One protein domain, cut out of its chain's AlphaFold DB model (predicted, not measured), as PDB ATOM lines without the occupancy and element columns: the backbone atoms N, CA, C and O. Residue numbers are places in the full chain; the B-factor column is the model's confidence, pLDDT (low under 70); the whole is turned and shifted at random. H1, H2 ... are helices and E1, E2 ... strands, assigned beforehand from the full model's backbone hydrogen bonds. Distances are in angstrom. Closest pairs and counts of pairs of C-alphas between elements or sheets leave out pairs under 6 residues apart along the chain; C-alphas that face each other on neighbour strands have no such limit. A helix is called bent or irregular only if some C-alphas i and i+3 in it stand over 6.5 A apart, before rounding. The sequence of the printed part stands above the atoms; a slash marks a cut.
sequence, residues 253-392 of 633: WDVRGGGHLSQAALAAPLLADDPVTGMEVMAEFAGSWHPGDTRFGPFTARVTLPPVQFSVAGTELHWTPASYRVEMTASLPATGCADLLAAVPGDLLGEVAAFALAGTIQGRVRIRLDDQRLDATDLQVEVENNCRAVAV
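This is residues 253 to 392 of the 633 residues of the protein "Transgly domain-containing protein" of Acidobacteria bacterium (UniProt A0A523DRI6). One large, twisted sheet of seven long antiparallel strands forms a wall, most of its strands bending along their length. At one end of this wall sit H1, H2 and a small two-strand ribbon of E6 and E9, while H3 lies at the other end, between E7 and E8 along the chain. The printed part has 140 residues with three named helices and nine named strands, along the chain E1 E2 E3 E4 E5 H1 H2 E6 E7 H3 E8 E9; the large sheet has the order E1 - E2 - E3 - E4 - E5 - E7 - E8, and the class is mostly strand. It is only just loose, close to compact, with a radius of gyration of the C-alphas of 17.6 A, and elongated, spanning 53 by 32 by 28 A.

E1, residues 253 to 266, begins at C-alpha 253 (23.207, 1.015, 40.036) and measures 32.3 A. E2, residues 276 to 290, measures 35.3 A; E3, residues 295 to 305, 26.8 A; E4, residues 308 to 320, 32.6 A; and E5, residues 323 to 336, 38.6 A. H1 is residues 337 to 342, H2 residues 346 to 354 and E6 residues 356 to 358. E7, residues 360 to 370, measures 33.5 A, and H3 is residues 371 to 376. E8, residues 378 to 385, measures 22.4 A, and E9, residues 388 to 391, ends at C-alpha 391 (-18.501, 15.265, 15.168).

E1 to E5 form a meander, each strand the antiparallel neighbour of the one before, in four hairpins. E1 bends by 90 degrees at residue 263 and E3 by 83 degrees at residue 298. Within hydrogen-bond range are N 255 and O 287 of E1 and E2, 2.8 A, N 284 and O 302 of E2 and E3, 2.9 A, N 301 and O 312 of E3 and E4, 2.7 A, and N 329 and O 313 of E4 and E5, 2.7 A. E7 is the antiparallel neighbour of E5, with N 330 and O 365 within hydrogen-bond range at 2.8 A, and the edge strand E8 is the antiparallel neighbour of E7, with N 364 and O 382 within hydrogen-bond range at 2.8 A. E6 and E9 are antiparallel, with N 358 and O 388 at 2.9 A. H1 is on the large sheet at a height of 4.4 A, only just above its level; its closest C-alphas to E6 are those of Ala 338 and Leu 357, 5.0 A. H2 only grazes the sheet with residues 346 to 348. H3 stands at the sheet's level, the C-alphas of Tyr 324 and Asp 371 being its closest to E5, 5.6 A. In H1 every O i to N i+4 pair is within hydrogen-bond range; in H2 1 of 5 is, beside 4 of 6 O i to N i+3 pairs, and in H3 0 of 2, beside 1 of 3. H2 and H3 are irregular, C-alphas 348 and 351 being 9.5 A apart and C-alphas 372 and 375 8.7 A.

The two C-alphas farthest apart are those of Gly 292 and Ala 391, 54.5 A. The printed part has no cut, and no link is long. Mean pLDDT of the printed part is 88.9, with residues 263 to 265 and residue 291 under 70.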
ATOM      1  N   TRP A 253      23.731   2.265  40.599       83.31
ATOM      2  CA  TRP A 253      23.207   1.015  40.036       83.31
ATOM      3  C   TRP A 253      22.531   1.317  38.692       83.31
ATOM      4  O   TRP A 253      21.673   2.195  38.618       83.31
ATOM      5  N   ASP A 254      22.872   0.575  37.640       84.56
ATOM      6  CA  ASP A 254      22.159   0.633  36.361       84.56
ATOM      7  C   ASP A 254      20.841  -0.141  36.498       84.56
ATOM      8  O   ASP A 254      20.841  -1.368  36.625       84.56
ATOM      9  N   VAL A 255      19.705   0.548  36.444       85.50
ATOM     10  CA  VAL A 255      18.373  -0.066  36.502       85.50
ATOM     11  C   VAL A 255      17.739  -0.023  35.119       85.50
ATOM     12  O   VAL A 255      17.645   1.035  34.497       85.50
ATOM     13  N   ARG A 256      17.259  -1.167  34.631       90.00
ATOM     14  CA  ARG A 256      16.397  -1.261  33.445       90.00
ATOM     15  C   ARG A 256      15.218  -2.166  33.749       90.00
ATOM     16  O   ARG A 256      15.366  -3.131  34.490       90.00
ATOM     17  N   GLY A 257      14.063  -1.915  33.160       87.50
ATOM     18  CA  GLY A 257      12.914  -2.791  33.345       87.50
ATOM     19  C   GLY A 257      11.685  -2.303  32.613       87.50
ATOM     20  O   GLY A 257      11.731  -1.342  31.848       87.50
ATOM     21  N   GLY A 258      10.574  -2.962  32.889       87.19
ATOM     22  CA  GLY A 258       9.277  -2.551  32.413       87.19
ATOM     23  C   GLY A 258       8.146  -3.317  33.076       87.19
ATOM     24  O   GLY A 258       8.329  -4.414  33.603       87.19
ATOM     25  N   GLY A 259       6.965  -2.720  33.055       85.69
ATOM     26  CA  GLY A 259       5.733  -3.315  33.553       85.69
ATOM     27  C   GLY A 259       4.675  -3.352  32.463       85.69
ATOM     28  O   GLY A 259       4.608  -2.448  31.630       85.69
ATOM     29  N   HIS A 260       3.835  -4.379  32.496       85.50
ATOM     30  CA  HIS A 260       2.561  -4.401  31.801       85.50
ATOM     31  C   HIS A 260       1.446  -4.547  32.836       85.50
ATOM     32  O   HIS A 260       1.330  -5.557  33.532       85.50
ATOM     33  N   LEU A 261       0.643  -3.497  32.952       81.81
ATOM     34  CA  LEU A 261      -0.611  -3.491  33.680       81.81
ATOM     35  C   LEU A 261      -1.728  -3.791  32.677       81.81
ATOM     36  O   LEU A 261      -1.973  -2.976  31.794       81.81
ATOM     37  N   SER A 262      -2.391  -4.937  32.808       76.31
ATOM     38  CA  SER A 262      -3.434  -5.390  31.878       76.31
ATOM     39  C   SER A 262      -4.762  -5.618  32.597       76.31
ATOM     40  O   SER A 262      -4.774  -6.234  33.663       76.31
ATOM     41  N   GLN A 263      -5.872  -5.183  31.992       69.44
ATOM     42  CA  GLN A 263      -7.240  -5.339  32.521       69.44
ATOM     43  C   GLN A 263      -7.422  -4.836  33.968       69.44
ATOM     44  O   GLN A 263      -8.224  -5.377  34.730       69.44
ATOM     45  N   ALA A 264      -6.679  -3.802  34.369       68.50
ATOM     46  CA  ALA A 264      -6.737  -3.315  35.741       68.50
ATOM     47  C   ALA A 264      -8.087  -2.656  36.060       68.50
ATOM     48  O   ALA A 264      -8.598  -1.852  35.278       68.50
ATOM     49  N   ALA A 265      -8.622  -2.977  37.241       67.69
ATOM     50  CA  ALA A 265      -9.782  -2.322  37.832       67.69
ATOM     51  C   ALA A 265      -9.323  -1.364  38.946       67.69
ATOM     52  O   ALA A 265      -8.781  -1.795  39.972       67.69
ATOM     53  N   LEU A 266      -9.531  -0.063  38.743       71.75
ATOM     54  CA  LEU A 266      -9.095   1.006  39.642       71.75
ATOM     55  C   LEU A 266     -10.302   1.724  40.258       71.75
ATOM     56  O   LEU A 266     -10.815   2.708  39.728       71.75
ATOM     57  N   ALA A 267     -10.727   1.235  41.423       72.38
ATOM     58  CA  ALA A 267     -11.687   1.918  42.283       72.38
ATOM     59  C   ALA A 267     -10.975   3.030  43.074       72.38
ATOM     60  O   ALA A 267     -10.336   2.772  44.095       72.38
ATOM     61  N   ALA A 268     -11.063   4.268  42.587       73.50
ATOM     62  CA  ALA A 268     -10.465   5.438  43.226       73.50
ATOM     63  C   ALA A 268     -11.402   6.657  43.089       73.50
ATOM     64  O   ALA A 268     -11.400   7.280  42.029       73.50
ATOM     65  N   PRO A 269     -12.144   7.059  44.143       74.19
ATOM     66  CA  PRO A 269     -13.131   8.151  44.080       74.19
ATOM     67  C   PRO A 269     -12.584   9.534  43.684       74.19
ATOM     68  O   PRO A 269     -13.341  10.434  43.337       74.19
ATOM     69  N   LEU A 270     -11.264   9.735  43.750       76.50
ATOM     70  CA  LEU A 270     -10.605  10.942  43.236       76.50
ATOM     71  C   LEU A 270     -10.357  10.869  41.719       76.50
ATOM     72  O   LEU A 270     -10.275  11.906  41.064       76.50
ATOM     73  N   LEU A 271     -10.258   9.666  41.148       80.38
ATOM     74  CA  LEU A 271     -10.125   9.443  39.712       80.38
ATOM     75  C   LEU A 271     -11.486   9.527  39.014       80.38
ATOM     76  O   LEU A 271     -11.628  10.341  38.106       80.38
ATOM     77  N   ALA A 272     -12.463   8.738  39.456       81.31
ATOM     78  CA  ALA A 272     -13.816   8.645  38.902       81.31
ATOM     79  C   ALA A 272     -14.808   8.208  39.995       81.31
ATOM     80  O   ALA A 272     -14.388   7.648  41.009       81.31
ATOM     81  N   ASP A 273     -16.103   8.473  39.801       77.00
ATOM     82  CA  ASP A 273     -17.148   8.049  40.742       77.00
ATOM     83  C   ASP A 273     -17.377   6.520  40.670       77.00
ATOM     84  O   ASP A 273     -17.506   5.868  41.707       77.00
ATOM     85  N   ASP A 274     -17.322   5.942  39.462       78.94
ATOM     86  CA  ASP A 274     -17.346   4.494  39.208       78.94
ATOM     87  C   ASP A 274     -15.924   3.894  39.071       78.94
ATOM     88  O   ASP A 274     -14.983   4.600  38.689       78.94
ATOM     89  N   PRO A 275     -15.714   2.590  39.355       75.69
ATOM     90  CA  PRO A 275     -14.419   1.936  39.166       75.69
ATOM     91  C   PRO A 275     -14.012   1.876  37.689       75.69
ATOM     92  O   PRO A 275     -14.706   1.267  36.882       75.69
ATOM     93  N   VAL A 276     -12.845   2.429  37.352       81.00
ATOM     94  CA  VAL A 276     -12.306   2.386  35.983       81.00
ATOM     95  C   VAL A 276     -11.848   0.968  35.660       81.00
ATOM     96  O   VAL A 276     -11.045   0.402  36.405       81.00
ATOM     97  N   THR A 277     -12.321   0.400  34.557       80.44
ATOM     98  CA  THR A 277     -12.038  -0.977  34.136       80.44
ATOM     99  C   THR A 277     -11.234  -1.046  32.837       80.44
ATOM    100  O   THR A 277     -11.029  -0.051  32.144       80.44
ATOM    101  N   GLY A 278     -10.719  -2.240  32.516       74.81
ATOM    102  CA  GLY A 278     -10.081  -2.518  31.223       74.81
ATOM    103  C   GLY A 278      -8.761  -1.785  30.959       74.81
ATOM    104  O   GLY A 278      -8.246  -1.881  29.851       74.81
ATOM    105  N   MET A 279      -8.197  -1.078  31.944       79.25
ATOM    106  CA  MET A 279      -7.033  -0.217  31.731       79.25
ATOM    107  C   MET A 279      -5.785  -1.036  31.359       79.25
ATOM    108  O   MET A 279      -5.384  -1.941  32.099       79.25
ATOM    109  N   GLU A 280      -5.174  -0.682  30.225       85.06
ATOM    110  CA  GLU A 280      -3.946  -1.274  29.688       85.06
ATOM    111  C   GLU A 280      -2.825  -0.222  29.681       85.06
ATOM    112  O   GLU A 280      -2.950   0.838  29.066       85.06
ATOM    113  N   VAL A 281      -1.734  -0.492  30.402       88.31
ATOM    114  CA  VAL A 281      -0.575   0.407  30.515       88.31
ATOM    115  C   VAL A 281       0.705  -0.407  30.412       88.31
ATOM    116  O   VAL A 281       1.001  -1.234  31.276       88.31
ATOM    117  N   MET A 282       1.509  -0.135  29.389       91.38
ATOM    118  CA  MET A 282       2.855  -0.691  29.259       91.38
ATOM    119  C   MET A 282       3.877   0.406  29.546       91.38
ATOM    120  O   MET A 282       3.762   1.512  29.021       91.38
ATOM    121  N   ALA A 283       4.905   0.114  30.335       91.81
ATOM    122  CA  ALA A 283       6.014   1.033  30.563       91.81
ATOM    123  C   ALA A 283       7.348   0.297  30.437       91.81
ATOM    124  O   ALA A 283       7.528  -0.740  31.063       91.81
ATOM    125  N   GLU A 284       8.289   0.855  29.683       92.88
ATOM    126  CA  GLU A 284       9.707   0.475  29.674       92.88
ATOM    127  C   GLU A 284      10.520   1.626  30.272       92.88
ATOM    128  O   GLU A 284      10.212   2.789  30.014       92.88
ATOM    129  N   PHE A 285      11.567   1.342  31.045       92.94
ATOM    130  CA  PHE A 285      12.432   2.369  31.624       92.94
ATOM    131  C   PHE A 285      13.888   1.916  31.783       92.94
ATOM    132  O   PHE A 285      14.196   0.732  31.936       92.94
ATOM    133  N   ALA A 286      14.791   2.893  31.764       92.56
ATOM    134  CA  ALA A 286      16.215   2.734  32.011       92.56
ATOM    135  C   ALA A 286      16.764   3.982  32.715       92.56
ATOM    136  O   ALA A 286      16.484   5.100  32.285       92.56
ATOM    137  N   GLY A 287      17.566   3.812  33.760       92.19
ATOM    138  CA  GLY A 287      18.191   4.925  34.472       92.19
ATOM    139  C   GLY A 287      19.125   4.480  35.590       92.19
ATOM    140  O   GLY A 287      19.281   3.288  35.853       92.19
ATOM    141  N   SER A 288      19.745   5.452  36.244       89.38
ATOM    142  CA  SER A 288      20.745   5.227  37.288       89.38
ATOM    143  C   SER A 288      20.158   5.463  38.682       89.38
ATOM    144  O   SER A 288      19.597   6.524  38.945       89.38
ATOM    145  N   TRP A 289      20.274   4.484  39.580       85.12
ATOM    146  CA  TRP A 289      19.849   4.587  40.981       85.12
ATOM    147  C   TRP A 289      21.044   4.827  41.901       85.12
ATOM    148  O   TRP A 289      22.027   4.088  41.863       85.12
ATOM    149  N   HIS A 290      20.940   5.835  42.757       83.38
ATOM    150  CA  HIS A 290      21.901   6.152  43.800       83.38
ATOM    151  C   HIS A 290      21.254   5.841  45.165       83.38
ATOM    152  O   HIS A 290      20.359   6.565  45.609       83.38
ATOM    153  N   PRO A 291      21.648   4.739  45.837       69.38
ATOM    154  CA  PRO A 291      20.980   4.300  47.064       69.38
ATOM    155  C   PRO A 291      21.288   5.184  48.282       69.38
ATOM    156  O   PRO A 291      20.460   5.266  49.184       69.38
ATOM    157  N   GLY A 292      22.450   5.850  48.315       70.06
ATOM    158  CA  GLY A 292      22.906   6.632  49.474       70.06
ATOM    159  C   GLY A 292      22.188   7.973  49.682       70.06
ATOM    160  O   GLY A 292      22.168   8.480  50.800       70.06
ATOM    161  N   ASP A 293      21.594   8.534  48.627       73.12
ATOM    162  CA  ASP A 293      20.841   9.796  48.619       73.12
ATOM    163  C   ASP A 293      19.417   9.631  48.047       73.12
ATOM    164  O   ASP A 293      18.740  10.617  47.767       73.12
ATOM    165  N   THR A 294      18.927   8.389  47.902       77.06
ATOM    166  CA  THR A 294      17.562   8.070  47.422       77.06
ATOM    167  C   THR A 294      17.190   8.802  46.125       77.06
ATOM    168  O   THR A 294      16.131   9.423  46.000       77.06
ATOM    169  N   ARG A 295      18.102   8.743  45.147       85.50
ATOM    170  CA  ARG A 295      18.021   9.505  43.898       85.50
ATOM    171  C   ARG A 295      18.048   8.605  42.664       85.50
ATOM    172  O   ARG A 295      18.889   7.722  42.535       85.50
ATOM    173  N   PHE A 296      17.154   8.872  41.717       88.12
ATOM    174  CA  PHE A 296      17.082   8.222  40.411       88.12
ATOM    175  C   PHE A 296      17.341   9.240  39.293       88.12
ATOM    176  O   PHE A 296      16.572  10.183  39.109       88.12
ATOM    177  N   GLY A 297      18.430   9.076  38.548       87.44
ATOM    178  CA  GLY A 297      18.831  10.008  37.498       87.44
ATOM    179  C   GLY A 297      20.272   9.786  37.012       87.44
ATOM    180  O   GLY A 297      21.124   9.439  37.826       87.44
ATOM    181  N   PRO A 298      20.575   9.984  35.714       93.19
ATOM    182  CA  PRO A 298      19.631  10.270  34.637       93.19
ATOM    183  C   PRO A 298      18.737   9.059  34.337       93.19
ATOM    184  O   PRO A 298      19.093   7.916  34.631       93.19
ATOM    185  N   PHE A 299      17.566   9.305  33.753       93.94
ATOM    186  CA  PHE A 299      16.619   8.256  33.389       93.94
ATOM    187  C   PHE A 299      15.849   8.571  32.105       93.94
ATOM    188  O   PHE A 299      15.678   9.724  31.703       93.94
ATOM    189  N   THR A 300      15.345   7.510  31.487       96.56
ATOM    190  CA  THR A 300      14.406   7.522  30.367       96.56
ATOM    191  C   THR A 300      13.323   6.478  30.607       96.56
ATOM    192  O   THR A 300      13.582   5.417  31.179       96.56
ATOM    193  N   ALA A 301      12.112   6.774  30.164       95.25
ATOM    194  CA  ALA A 301      10.973   5.881  30.159       95.25
ATOM    195  C   ALA A 301      10.158   6.076  28.876       95.25
ATOM    196  O   ALA A 301      10.105   7.168  28.305       95.25
ATOM    197  N   ARG A 302       9.506   5.004  28.441       97.25
ATOM    198  CA  ARG A 302       8.548   4.942  27.340       97.25
ATOM    199  C   ARG A 302       7.271   4.355  27.919       97.25
ATOM    200  O   ARG A 302       7.290   3.222  28.389       97.25
ATOM    201  N   VAL A 303       6.180   5.108  27.881       95.19
ATOM    202  CA  VAL A 303       4.868   4.674  28.371       95.19
ATOM    203  C   VAL A 303       3.927   4.557  27.182       95.19
ATOM    204  O   VAL A 303       3.857   5.456  26.347       95.19
ATOM    205  N   THR A 304       3.224   3.434  27.095       95.06
ATOM    206  CA  THR A 304       2.242   3.132  26.054       95.06
ATOM    207  C   THR A 304       0.882   2.929  26.715       95.06
ATOM    208  O   THR A 304       0.746   2.106  27.620       95.06
ATOM    209  N   LEU A 305      -0.096   3.696  26.249       92.12
ATOM    210  CA  LEU A 305      -1.521   3.596  26.548       92.12
ATOM    211  C   LEU A 305      -2.180   3.288  25.196       92.12
ATOM    212  O   LEU A 305      -2.421   4.231  24.440       92.12
ATOM    213  N   PRO A 306      -2.327   2.009  24.799       91.06
ATOM    214  CA  PRO A 306      -2.604   1.650  23.409       91.06
ATOM    215  C   PRO A 306      -3.819   2.400  22.828       91.06
ATOM    216  O   PRO A 306      -4.867   2.424  23.470       91.06
ATOM    217  N   PRO A 307      -3.715   3.015  21.630       93.88
ATOM    218  CA  PRO A 307      -2.597   2.969  20.673       93.88
ATOM    219  C   PRO A 307      -1.474   4.012  20.887       93.88
ATOM    220  O   PRO A 307      -0.497   4.013  20.141       93.88
ATOM    221  N   VAL A 308      -1.582   4.908  21.872       96.12
ATOM    222  CA  VAL A 308      -0.651   6.031  22.085       96.12
ATOM    223  C   VAL A 308       0.624   5.615  22.811       96.12
ATOM    224  O   VAL A 308       0.603   4.813  23.741       96.12
ATOM    225  N   GLN A 309       1.744   6.242  22.446       96.25
ATOM    226  CA  GLN A 309       3.011   6.134  23.160       96.25
ATOM    227  C   GLN A 309       3.623   7.518  23.400       96.25
ATOM    228  O   GLN A 309       3.690   8.338  22.488       96.25
ATOM    229  N   PHE A 310       4.124   7.754  24.611       96.56
ATOM    230  CA  PHE A 310       4.889   8.946  24.976       96.56
ATOM    231  C   PHE A 310       6.180   8.560  25.705       96.56
ATOM    232  O   PHE A 310       6.304   7.464  26.258       96.56
ATOM    233  N   SER A 311       7.164   9.454  25.703       97.38
ATOM    234  CA  SER A 311       8.408   9.280  26.453       97.38
ATOM    235  C   SER A 311       8.496  10.258  27.620       97.38
ATOM    236  O   SER A 311       7.915  11.342  27.594       97.38
ATOM    237  N   VAL A 312       9.232   9.871  28.657       96.81
ATOM    238  CA  VAL A 312       9.625  10.738  29.771       96.81
ATOM    239  C   VAL A 312      11.123  10.569  29.969       96.81
ATOM    240  O   VAL A 312      11.604   9.448  30.093       96.81
ATOM    241  N   ALA A 313      11.877  11.657  30.002       96.75
ATOM    242  CA  ALA A 313      13.299  11.641  30.328       96.75
ATOM    243  C   ALA A 313      13.585  12.657  31.430       96.75
ATOM    244  O   ALA A 313      12.908  13.679  31.516       96.75
ATOM    245  N   GLY A 314      14.586  12.412  32.266       94.00
ATOM    246  CA  GLY A 314      14.950  13.353  33.318       94.00
ATOM    247  C   GLY A 314      16.364  13.158  33.830       94.00
ATOM    248  O   GLY A 314      16.994  12.119  33.629       94.00
ATOM    249  N   THR A 315      16.876  14.204  34.463       91.38
ATOM    250  CA  THR A 315      18.244  14.268  34.987       91.38
ATOM    251  C   THR A 315      18.301  13.865  36.454       91.38
ATOM    252  O   THR A 315      19.271  13.230  36.858       91.38
ATOM    253  N   GLU A 316      17.266  14.186  37.235       85.38
ATOM    254  CA  GLU A 316      17.240  13.980  38.685       85.38
ATOM    255  C   GLU A 316      15.800  13.848  39.213       85.38
ATOM    256  O   GLU A 316      15.007  14.787  39.133       85.38
ATOM    257  N   LEU A 317      15.469  12.689  39.789       88.50
ATOM    258  CA  LEU A 317      14.382  12.508  40.755       88.50
ATOM    259  C   LEU A 317      15.019  12.183  42.104       88.50
ATOM    260  O   LEU A 317      15.629  11.130  42.257       88.50
ATOM    261  N   HIS A 318      14.881  13.063  43.081       86.50
ATOM    262  CA  HIS A 318      15.369  12.870  44.445       86.50
ATOM    263  C   HIS A 318      14.185  13.014  45.395       86.50
ATOM    264  O   HIS A 318      13.452  14.001  45.303       86.50
ATOM    265  N   TRP A 319      13.986  12.058  46.304       81.56
ATOM    266  CA  TRP A 319      12.900  12.121  47.279       81.56
ATOM    267  C   TRP A 319      13.327  11.590  48.645       81.56
ATOM    268  O   TRP A 319      13.915  10.521  48.769       81.56
ATOM    269  N   THR A 320      12.957  12.321  49.690       76.25
ATOM    270  CA  THR A 320      13.081  11.909  51.090       76.25
ATOM    271  C   THR A 320      11.751  12.182  51.808       76.25
ATOM    272  O   THR A 320      10.887  12.868  51.258       76.25
ATOM    273  N   PRO A 321      11.554  11.723  53.057       70.75
ATOM    274  CA  PRO A 321      10.387  12.111  53.855       70.75
ATOM    275  C   PRO A 321      10.279  13.618  54.165       70.75
ATOM    276  O   PRO A 321       9.271  14.034  54.729       70.75
ATOM    277  N   ALA A 322      11.305  14.421  53.851       75.75
ATOM    278  CA  ALA A 322      11.397  15.841  54.195       75.75
ATOM    279  C   ALA A 322      11.727  16.772  53.008       75.75
ATOM    280  O   ALA A 322      11.784  17.981  53.209       75.75
ATOM    281  N   SER A 323      11.972  16.240  51.805       82.62
ATOM    282  CA  SER A 323      12.348  17.023  50.618       82.62
ATOM    283  C   SER A 323      12.129  16.252  49.316       82.62
ATOM    284  O   SER A 323      12.165  15.019  49.295       82.62
ATOM    285  N   TYR A 324      11.933  16.964  48.207       84.75
ATOM    286  CA  TYR A 324      11.831  16.394  46.868       84.75
ATOM    287  C   TYR A 324      12.374  17.353  45.801       84.75
ATOM    288  O   TYR A 324      12.098  18.553  45.788       84.75
ATOM    289  N   ARG A 325      13.097  16.791  44.832       89.44
ATOM    290  CA  ARG A 325      13.464  17.471  43.589       89.44
ATOM    291  C   ARG A 325      13.093  16.601  42.404       89.44
ATOM    292  O   ARG A 325      13.352  15.399  42.394       89.44
ATOM    293  N   VAL A 326      12.499  17.227  41.400       91.25
ATOM    294  CA  VAL A 326      12.046  16.593  40.166       91.25
ATOM    295  C   VAL A 326      12.509  17.451  39.002       91.25
ATOM    296  O   VAL A 326      12.015  18.561  38.840       91.25
ATOM    297  N   GLU A 327      13.409  16.943  38.163       94.31
ATOM    298  CA  GLU A 327      13.619  17.466  36.813       94.31
ATOM    299  C   GLU A 327      13.312  16.383  35.777       94.31
ATOM    300  O   GLU A 327      14.066  15.420  35.607       94.31
ATOM    301  N   MET A 328      12.201  16.565  35.060       95.50
ATOM    302  CA  MET A 328      11.782  15.678  33.979       95.50
ATOM    303  C   MET A 328      11.224  16.446  32.778       95.50
ATOM    304  O   MET A 328      10.867  17.624  32.838       95.50
ATOM    305  N   THR A 329      11.159  15.764  31.646       97.31
ATOM    306  CA  THR A 329      10.595  16.234  30.388       97.31
ATOM    307  C   THR A 329       9.821  15.081  29.759       97.31
ATOM    308  O   THR A 329      10.412  14.095  29.320       97.31
ATOM    309  N   ALA A 330       8.496  15.197  29.741       97.25
ATOM    310  CA  ALA A 330       7.624  14.324  28.969       97.25
ATOM    311  C   ALA A 330       7.556  14.811  27.513       97.25
ATOM    312  O   ALA A 330       7.664  16.010  27.244       97.25
ATOM    313  N   SER A 331       7.395  13.900  26.560       97.94
ATOM    314  CA  SER A 331       7.251  14.208  25.135       97.94
ATOM    315  C   SER A 331       6.257  13.256  24.470       97.94
ATOM    316  O   SER A 331       6.446  12.039  24.467       97.94
ATOM    317  N   LEU A 332       5.208  13.836  23.891       97.81
ATOM    318  CA  LEU A 332       4.228  13.167  23.044       97.81
ATOM    319  C   LEU A 332       4.644  13.394  21.576       97.81
ATOM    320  O   LEU A 332       4.640  14.549  21.139       97.81
ATOM    321  N   PRO A 333       5.031  12.352  20.816       97.00
ATOM    322  CA  PRO A 333       5.285  12.467  19.378       97.00
ATOM    323  C   PRO A 333       3.985  12.756  18.609       97.00
ATOM    324  O   PRO A 333       2.897  12.645  19.171       97.00
ATOM    325  N   ALA A 334       4.087  13.079  17.315       97.50
ATOM    326  CA  ALA A 334       2.936  13.263  16.426       97.50
ATOM    327  C   ALA A 334       1.973  12.062  16.469       97.50
ATOM    328  O   ALA A 334       2.226  11.015  15.878       97.50
ATOM    329  N   THR A 335       0.866  12.252  17.184       97.94
ATOM    330  CA  THR A 335      -0.143  11.244  17.521       97.94
ATOM    331  C   THR A 335      -1.485  11.680  16.935       97.94
ATOM    332  O   THR A 335      -1.776  12.881  16.913       97.94
ATOM    333  N   GLY A 336      -2.315  10.757  16.440       97.94
ATOM    334  CA  GLY A 336      -3.646  11.108  15.948       97.94
ATOM    335  C   GLY A 336      -4.556  11.598  17.075       97.94
ATOM    336  O   GLY A 336      -4.527  11.094  18.195       97.94
ATOM    337  N   CYS A 337      -5.402  12.588  16.795       96.44
ATOM    338  CA  CYS A 337      -6.310  13.120  17.820       96.44
ATOM    339  C   CYS A 337      -7.388  12.100  18.235       96.44
ATOM    340  O   CYS A 337      -7.830  12.112  19.381       96.44
ATOM    341  N   ALA A 338      -7.778  11.196  17.327       95.94
ATOM    342  CA  ALA A 338      -8.621  10.043  17.647       95.94
ATOM    343  C   ALA A 338      -7.880   9.016  18.520       95.94
ATOM    344  O   ALA A 338      -8.447   8.536  19.496       95.94
ATOM    345  N   ASP A 339      -6.605   8.740  18.222       95.88
ATOM    346  CA  ASP A 339      -5.754   7.823  18.993       95.88
ATOM    347  C   ASP A 339      -5.611   8.288  20.450       95.88
ATOM    348  O   ASP A 339      -5.760   7.495  21.378       95.88
ATOM    349  N   LEU A 340      -5.393   9.593  20.658       93.81
ATOM    350  CA  LEU A 340      -5.290  10.196  21.991       93.81
ATOM    351  C   LEU A 340      -6.595  10.135  22.790       93.81
ATOM    352  O   LEU A 340      -6.542  10.009  24.011       93.81
ATOM    353  N   LEU A 341      -7.750  10.193  22.124       92.25
ATOM    354  CA  LEU A 341      -9.042   9.992  22.778       92.25
ATOM    355  C   LEU A 341      -9.280   8.505  23.096       92.25
ATOM    356  O   LEU A 341      -9.725   8.183  24.192       92.25
ATOM    357  N   ALA A 342      -8.931   7.601  22.176       90.88
ATOM    358  CA  ALA A 342      -9.106   6.154  22.322       90.88
ATOM    359  C   ALA A 342      -8.201   5.521  23.398       90.88
ATOM    360  O   ALA A 342      -8.572   4.511  23.988       90.88
ATOM    361  N   ALA A 343      -7.045   6.127  23.687       90.19
ATOM    362  CA  ALA A 343      -6.140   5.713  24.761       90.19
ATOM    363  C   ALA A 343      -6.663   6.013  26.186       90.19
ATOM    364  O   ALA A 343      -6.008   5.662  27.172       90.19
ATOM    365  N   VAL A 344      -7.819   6.672  26.321       87.38
ATOM    366  CA  VAL A 344      -8.482   6.931  27.605       87.38
ATOM    367  C   VAL A 344      -9.631   5.925  27.793       87.38
ATOM    368  O   VAL A 344     -10.533   5.893  26.957       87.38
ATOM    369  N   PRO A 345      -9.653   5.131  28.885       84.69
ATOM    370  CA  PRO A 345     -10.769   4.240  29.211       84.69
ATOM    371  C   PRO A 345     -12.143   4.922  29.123       84.69
ATOM    372  O   PRO A 345     -12.320   6.028  29.635       84.69
ATOM    373  N   GLY A 346     -13.129   4.250  28.518       82.69
ATOM    374  CA  GLY A 346     -14.468   4.813  28.276       82.69
ATOM    375  C   GLY A 346     -15.165   5.324  29.543       82.69
ATOM    376  O   GLY A 346     -15.762   6.401  29.524       82.69
ATOM    377  N   ASP A 347     -14.974   4.615  30.660       81.56
ATOM    378  CA  ASP A 347     -15.447   4.963  32.009       81.56
ATOM    379  C   ASP A 347     -14.995   6.374  32.462       81.56
ATOM    380  O   ASP A 347     -15.659   7.024  33.267       81.56
ATOM    381  N   LEU A 348     -13.875   6.881  31.927       85.12
ATOM    382  CA  LEU A 348     -13.339   8.219  32.208       85.12
ATOM    383  C   LEU A 348     -13.843   9.304  31.244       85.12
ATOM    384  O   LEU A 348     -13.732  10.491  31.557       85.12
ATOM    385  N   LEU A 349     -14.368   8.933  30.071       86.75
ATOM    386  CA  LEU A 349     -14.738   9.874  29.008       86.75
ATOM    387  C   LEU A 349     -16.171  10.399  29.132       86.75
ATOM    388  O   LEU A 349     -16.404  11.580  28.869       86.75
ATOM    389  N   GLY A 350     -17.129   9.550  29.515       86.75
ATOM    390  CA  GLY A 350     -18.552   9.910  29.494       86.75
ATOM    391  C   GLY A 350     -18.976  10.472  28.128       86.75
ATOM    392  O   GLY A 350     -18.580   9.949  27.087       86.75
ATOM    393  N   GLU A 351     -19.706  11.590  28.121       87.69
ATOM    394  CA  GLU A 351     -20.143  12.290  26.897       87.69
ATOM    395  C   GLU A 351     -18.992  12.685  25.950       87.69
ATOM    396  O   GLU A 351     -19.205  12.844  24.750       87.69
ATOM    397  N   VAL A 352     -17.751  12.808  26.440       91.56
ATOM    398  CA  VAL A 352     -16.593  13.140  25.590       91.56
ATOM    399  C   VAL A 352     -16.238  11.994  24.631       91.56
ATOM    400  O   VAL A 352     -15.644  12.244  23.583       91.56
ATOM    401  N   ALA A 353     -16.683  10.761  24.898       91.00
ATOM    402  CA  ALA A 353     -16.541   9.638  23.969       91.00
ATOM    403  C   ALA A 353     -17.291   9.847  22.634       91.00
ATOM    404  O   ALA A 353     -16.965   9.192  21.646       91.00
ATOM    405  N   ALA A 354     -18.262  10.770  22.573       92.62
ATOM    406  CA  ALA A 354     -18.992  11.102  21.347       92.62
ATOM    407  C   ALA A 354     -18.283  12.142  20.444       92.62
ATOM    408  O   ALA A 354     -18.816  12.504  19.394       92.62
ATOM    409  N   PHE A 355     -17.084  12.624  20.799       94.56
ATOM    410  CA  PHE A 355     -16.255  13.405  19.874       94.56
ATOM    411  C   PHE A 355     -15.589  12.504  18.825       94.56
ATOM    412  O   PHE A 355     -14.741  11.677  19.151       94.56
ATOM    413  N   ALA A 356     -15.864  12.746  17.541       95.31
ATOM    414  CA  ALA A 356     -15.033  12.216  16.462       95.31
ATOM    415  C   ALA A 356     -13.946  13.246  16.129       95.31
ATOM    416  O   ALA A 356     -14.256  14.326  15.625       95.31
ATOM    417  N   LEU A 357     -12.679  12.937  16.415       96.25
ATOM    418  CA  LEU A 357     -11.551  13.855  16.220       96.25
ATOM    419  C   LEU A 357     -10.708  13.482  14.992       96.25
ATOM    420  O   LEU A 357     -10.494  12.310  14.701       96.25
ATOM    421  N   ALA A 358     -10.174  14.486  14.298       97.31
ATOM    422  CA  ALA A 358      -9.232  14.307  13.190       97.31
ATOM    423  C   ALA A 358      -8.058  15.291  13.282       97.31
ATOM    424  O   ALA A 358      -8.186  16.358  13.878       97.31
ATOM    425  N   GLY A 359      -6.934  14.953  12.646       97.38
ATOM    426  CA  GLY A 359      -5.673  15.696  12.754       97.38
ATOM    427  C   GLY A 359      -4.682  15.023  13.704       97.38
ATOM    428  O   GLY A 359      -4.896  13.886  14.133       97.38
ATOM    429  N   THR A 360      -3.601  15.733  14.019       97.69
ATOM    430  CA  THR A 360      -2.541  15.291  14.930       97.69
ATOM    431  C   THR A 360      -2.258  16.299  16.042       97.69
ATOM    432  O   THR A 360      -2.494  17.506  15.921       97.69
ATOM    433  N   ILE A 361      -1.711  15.771  17.133       96.69
ATOM    434  CA  ILE A 361      -1.196  16.515  18.277       96.69
ATOM    435  C   ILE A 361       0.182  15.972  18.666       96.69
ATOM    436  O   ILE A 361       0.417  14.764  18.643       96.69
ATOM    437  N   GLN A 362       1.093  16.875  19.011       97.62
ATOM    438  CA  GLN A 362       2.383  16.571  19.627       97.62
ATOM    439  C   GLN A 362       2.727  17.629  20.671       97.62
ATOM    440  O   GLN A 362       2.170  18.729  20.665       97.62
ATOM    441  N   GLY A 363       3.646  17.317  21.577       97.06
ATOM    442  CA  GLY A 363       4.059  18.290  22.577       97.06
ATOM    443  C   GLY A 363       5.134  17.809  23.534       97.06
ATOM    444  O   GLY A 363       5.512  16.638  23.563       97.06
ATOM    445  N   ARG A 364       5.616  18.745  24.344       97.56
ATOM    446  CA  ARG A 364       6.667  18.567  25.337       97.56
ATOM    447  C   ARG A 364       6.273  19.292  26.615       97.56
ATOM    448  O   ARG A 364       5.927  20.470  26.587       97.56
ATOM    449  N   VAL A 365       6.345  18.590  27.740       96.38
ATOM    450  CA  VAL A 365       6.112  19.160  29.072       96.38
ATOM    451  C   VAL A 365       7.386  18.987  29.877       96.38
ATOM    452  O   VAL A 365       7.726  17.869  30.263       96.38
ATOM    453  N   ARG A 366       8.099  20.085  30.129       96.12
ATOM    454  CA  ARG A 366       9.266  20.117  31.014       96.12
ATOM    455  C   ARG A 366       8.854  20.700  32.358       96.12
ATOM    456  O   ARG A 366       8.264  21.775  32.417       96.12
ATOM    457  N   ILE A 367       9.199  19.993  33.429       94.19
ATOM    458  CA  ILE A 367       9.028  20.450  34.805       94.19
ATOM    459  C   ILE A 367      10.349  20.305  35.557       94.19
ATOM    460  O   ILE A 367      10.987  19.250  35.523       94.19
ATOM    461  N   ARG A 368      10.743  21.373  36.247       94.69
ATOM    462  CA  ARG A 368      11.826  21.392  37.228       94.69
ATOM    463  C   ARG A 368      11.282  21.991  38.522       94.69
ATOM    464  O   ARG A 368      10.898  23.156  38.557       94.69
ATOM    465  N   LEU A 369      11.247  21.180  39.567       91.94
ATOM    466  CA  LEU A 369      10.620  21.451  40.856       91.94
ATOM    467  C   LEU A 369      11.608  21.091  41.974       91.94
ATOM    468  O   LEU A 369      12.254  20.046  41.902       91.94
ATOM    469  N   ASP A 370      11.725  21.941  42.987       91.31
ATOM    470  CA  ASP A 370      12.586  21.754  44.163       91.31
ATOM    471  C   ASP A 370      11.828  22.317  45.373       91.31
ATOM    472  O   ASP A 370      11.429  23.484  45.352       91.31
ATOM    473  N   ASP A 371      11.563  21.492  46.389       88.06
ATOM    474  CA  ASP A 371      10.734  21.871  47.544       88.06
ATOM    475  C   ASP A 371      11.323  23.036  48.354       88.06
ATOM    476  O   ASP A 371      10.586  23.860  48.899       88.06
ATOM    477  N   GLN A 372      12.651  23.157  48.365       88.81
ATOM    478  CA  GLN A 372      13.376  24.210  49.074       88.81
ATOM    479  C   GLN A 372      13.428  25.513  48.264       88.81
ATOM    480  O   GLN A 372      13.806  26.560  48.794       88.81
ATOM    481  N   ARG A 373      13.054  25.462  46.976       90.94
ATOM    482  CA  ARG A 373      13.109  26.571  46.012       90.94
ATOM    483  C   ARG A 373      11.915  26.588  45.053       90.94
ATOM    484  O   ARG A 373      12.065  26.711  43.835       90.94
ATOM    485  N   LEU A 374      10.705  26.502  45.606       87.88
ATOM    486  CA  LEU A 374       9.460  26.528  44.826       87.88
ATOM    487  C   LEU A 374       9.262  27.843  44.037       87.88
ATOM    488  O   LEU A 374       8.569  27.847  43.020       87.88
ATOM    489  N   ASP A 375       9.915  28.941  44.432       86.44
ATOM    490  CA  ASP A 375      10.001  30.195  43.663       86.44
ATOM    491  C   ASP A 375      10.637  29.995  42.273       86.44
ATOM    492  O   ASP A 375      10.193  30.578  41.274       86.44
ATOM    493  N   ALA A 376      11.638  29.114  42.210       89.69
ATOM    494  CA  ALA A 376      12.429  28.779  41.036       89.69
ATOM    495  C   ALA A 376      11.863  27.593  40.232       89.69
ATOM    496  O   ALA A 376      12.537  27.103  39.326       89.69
ATOM    497  N   THR A 377      10.633  27.149  40.530       91.19
ATOM    498  CA  THR A 377       9.921  26.123  39.751       91.19
ATOM    499  C   THR A 377       9.847  26.534  38.282       91.19
ATOM    500  O   THR A 377       9.311  27.596  37.969       91.19
ATOM    501  N   ASP A 378      10.330  25.707  37.366       91.81
ATOM    502  CA  ASP A 378      10.223  25.920  35.921       91.81
ATOM    503  C   ASP A 378       9.206  24.925  35.345       91.81
ATOM    504  O   ASP A 378       9.238  23.734  35.658       91.81
ATOM    505  N   LEU A 379       8.258  25.436  34.559       93.75
ATOM    506  CA  LEU A 379       7.175  24.667  33.951       93.75
ATOM    507  C   LEU A 379       6.958  25.189  32.533       93.75
ATOM    508  O   LEU A 379       6.446  26.293  32.342       93.75
ATOM    509  N   GLN A 380       7.342  24.378  31.556       94.50
ATOM    510  CA  GLN A 380       7.286  24.704  30.136       94.50
ATOM    511  C   GLN A 380       6.396  23.678  29.443       94.50
ATOM    512  O   GLN A 380       6.550  22.472  29.648       94.50
ATOM    513  N   VAL A 381       5.447  24.164  28.649       94.19
ATOM    514  CA  VAL A 381       4.470  23.343  27.929       94.19
ATOM    515  C   VAL A 381       4.441  23.825  26.487       94.19
ATOM    516  O   VAL A 381       3.925  24.899  26.188       94.19
ATOM    517  N   GLU A 382       5.023  23.025  25.605       94.88
ATOM    518  CA  GLU A 382       5.037  23.227  24.160       94.88
ATOM    519  C   GLU A 382       4.028  22.244  23.561       94.88
ATOM    520  O   GLU A 382       4.148  21.041  23.784       94.88
ATOM    521  N   VAL A 383       3.014  22.717  22.835       94.62
ATOM    522  CA  VAL A 383       2.004  21.846  22.213       94.62
ATOM    523  C   VAL A 383       1.695  22.343  20.809       94.62
ATOM    524  O   VAL A 383       1.231  23.466  20.626       94.62
ATOM    525  N   GLU A 384       1.894  21.476  19.825       95.62
ATOM    526  CA  GLU A 384       1.432  21.671  18.455       95.62
ATOM    527  C   GLU A 384       0.173  20.825  18.255       95.62
ATOM    528  O   GLU A 384       0.205  19.596  18.335       95.62
ATOM    529  N   ASN A 385      -0.957  21.489  18.029       94.44
ATOM    530  CA  ASN A 385      -2.276  20.867  17.984       94.44
ATOM    531  C   ASN A 385      -3.031  21.365  16.745       94.44
ATOM    532  O   ASN A 385      -3.463  22.519  16.700       94.44
ATOM    533  N   ASN A 386      -3.186  20.482  15.752       95.25
ATOM    534  CA  ASN A 386      -4.035  20.698  14.574       95.25
ATOM    535  C   ASN A 386      -5.324  19.851  14.617       95.25
ATOM    536  O   ASN A 386      -5.984  19.658  13.591       95.25
ATOM    537  N   CYS A 387      -5.691  19.354  15.805       96.00
ATOM    538  CA  CYS A 387      -6.934  18.626  16.003       96.00
ATOM    539  C   CYS A 387      -8.138  19.467  15.565       96.00
ATOM    540  O   CYS A 387      -8.183  20.685  15.748       96.00
ATOM    541  N   ARG A 388      -9.156  18.785  15.047       95.50
ATOM    542  CA  ARG A 388     -10.489  19.327  14.775       95.50
ATOM    543  C   ARG A 388     -11.545  18.303  15.164       95.50
ATOM    544  O   ARG A 388     -11.334  17.103  14.976       95.50
ATOM    545  N   ALA A 389     -12.679  18.776  15.668       94.50
ATOM    546  CA  ALA A 389     -13.865  17.942  15.786       94.50
ATOM    547  C   ALA A 389     -14.503  17.770  14.397       94.50
ATOM    548  O   ALA A 389     -14.683  18.738  13.661       94.50
ATOM    549  N   VAL A 390     -14.807  16.526  14.040       94.88
ATOM    550  CA  VAL A 390     -15.582  16.126  12.853       94.88
ATOM    551  C   VAL A 390     -17.030  15.831  13.252       94.88
ATOM    552  O   VAL A 390     -17.951  16.126  12.499       94.88
ATOM    553  N   ALA A 391     -17.224  15.312  14.466       93.88
ATOM    554  CA  ALA A 391     -18.501  15.265  15.168       93.88
ATOM    555  C   ALA A 391     -18.287  15.662  16.635       93.88
ATOM    556  O   ALA A 391     -17.188  15.495  17.174       93.88
ATOM    557  N   VAL A 392     -19.338  16.186  17.263       93.75
ATOM    558  CA  VAL A 392     -19.360  16.623  18.664       93.75
ATOM    559  C   VAL A 392     -20.535  15.965  19.399       93.75
ATOM    560  O   VAL A 392     -21.516  15.596  18.747       93.75
TER     561      VAL A 392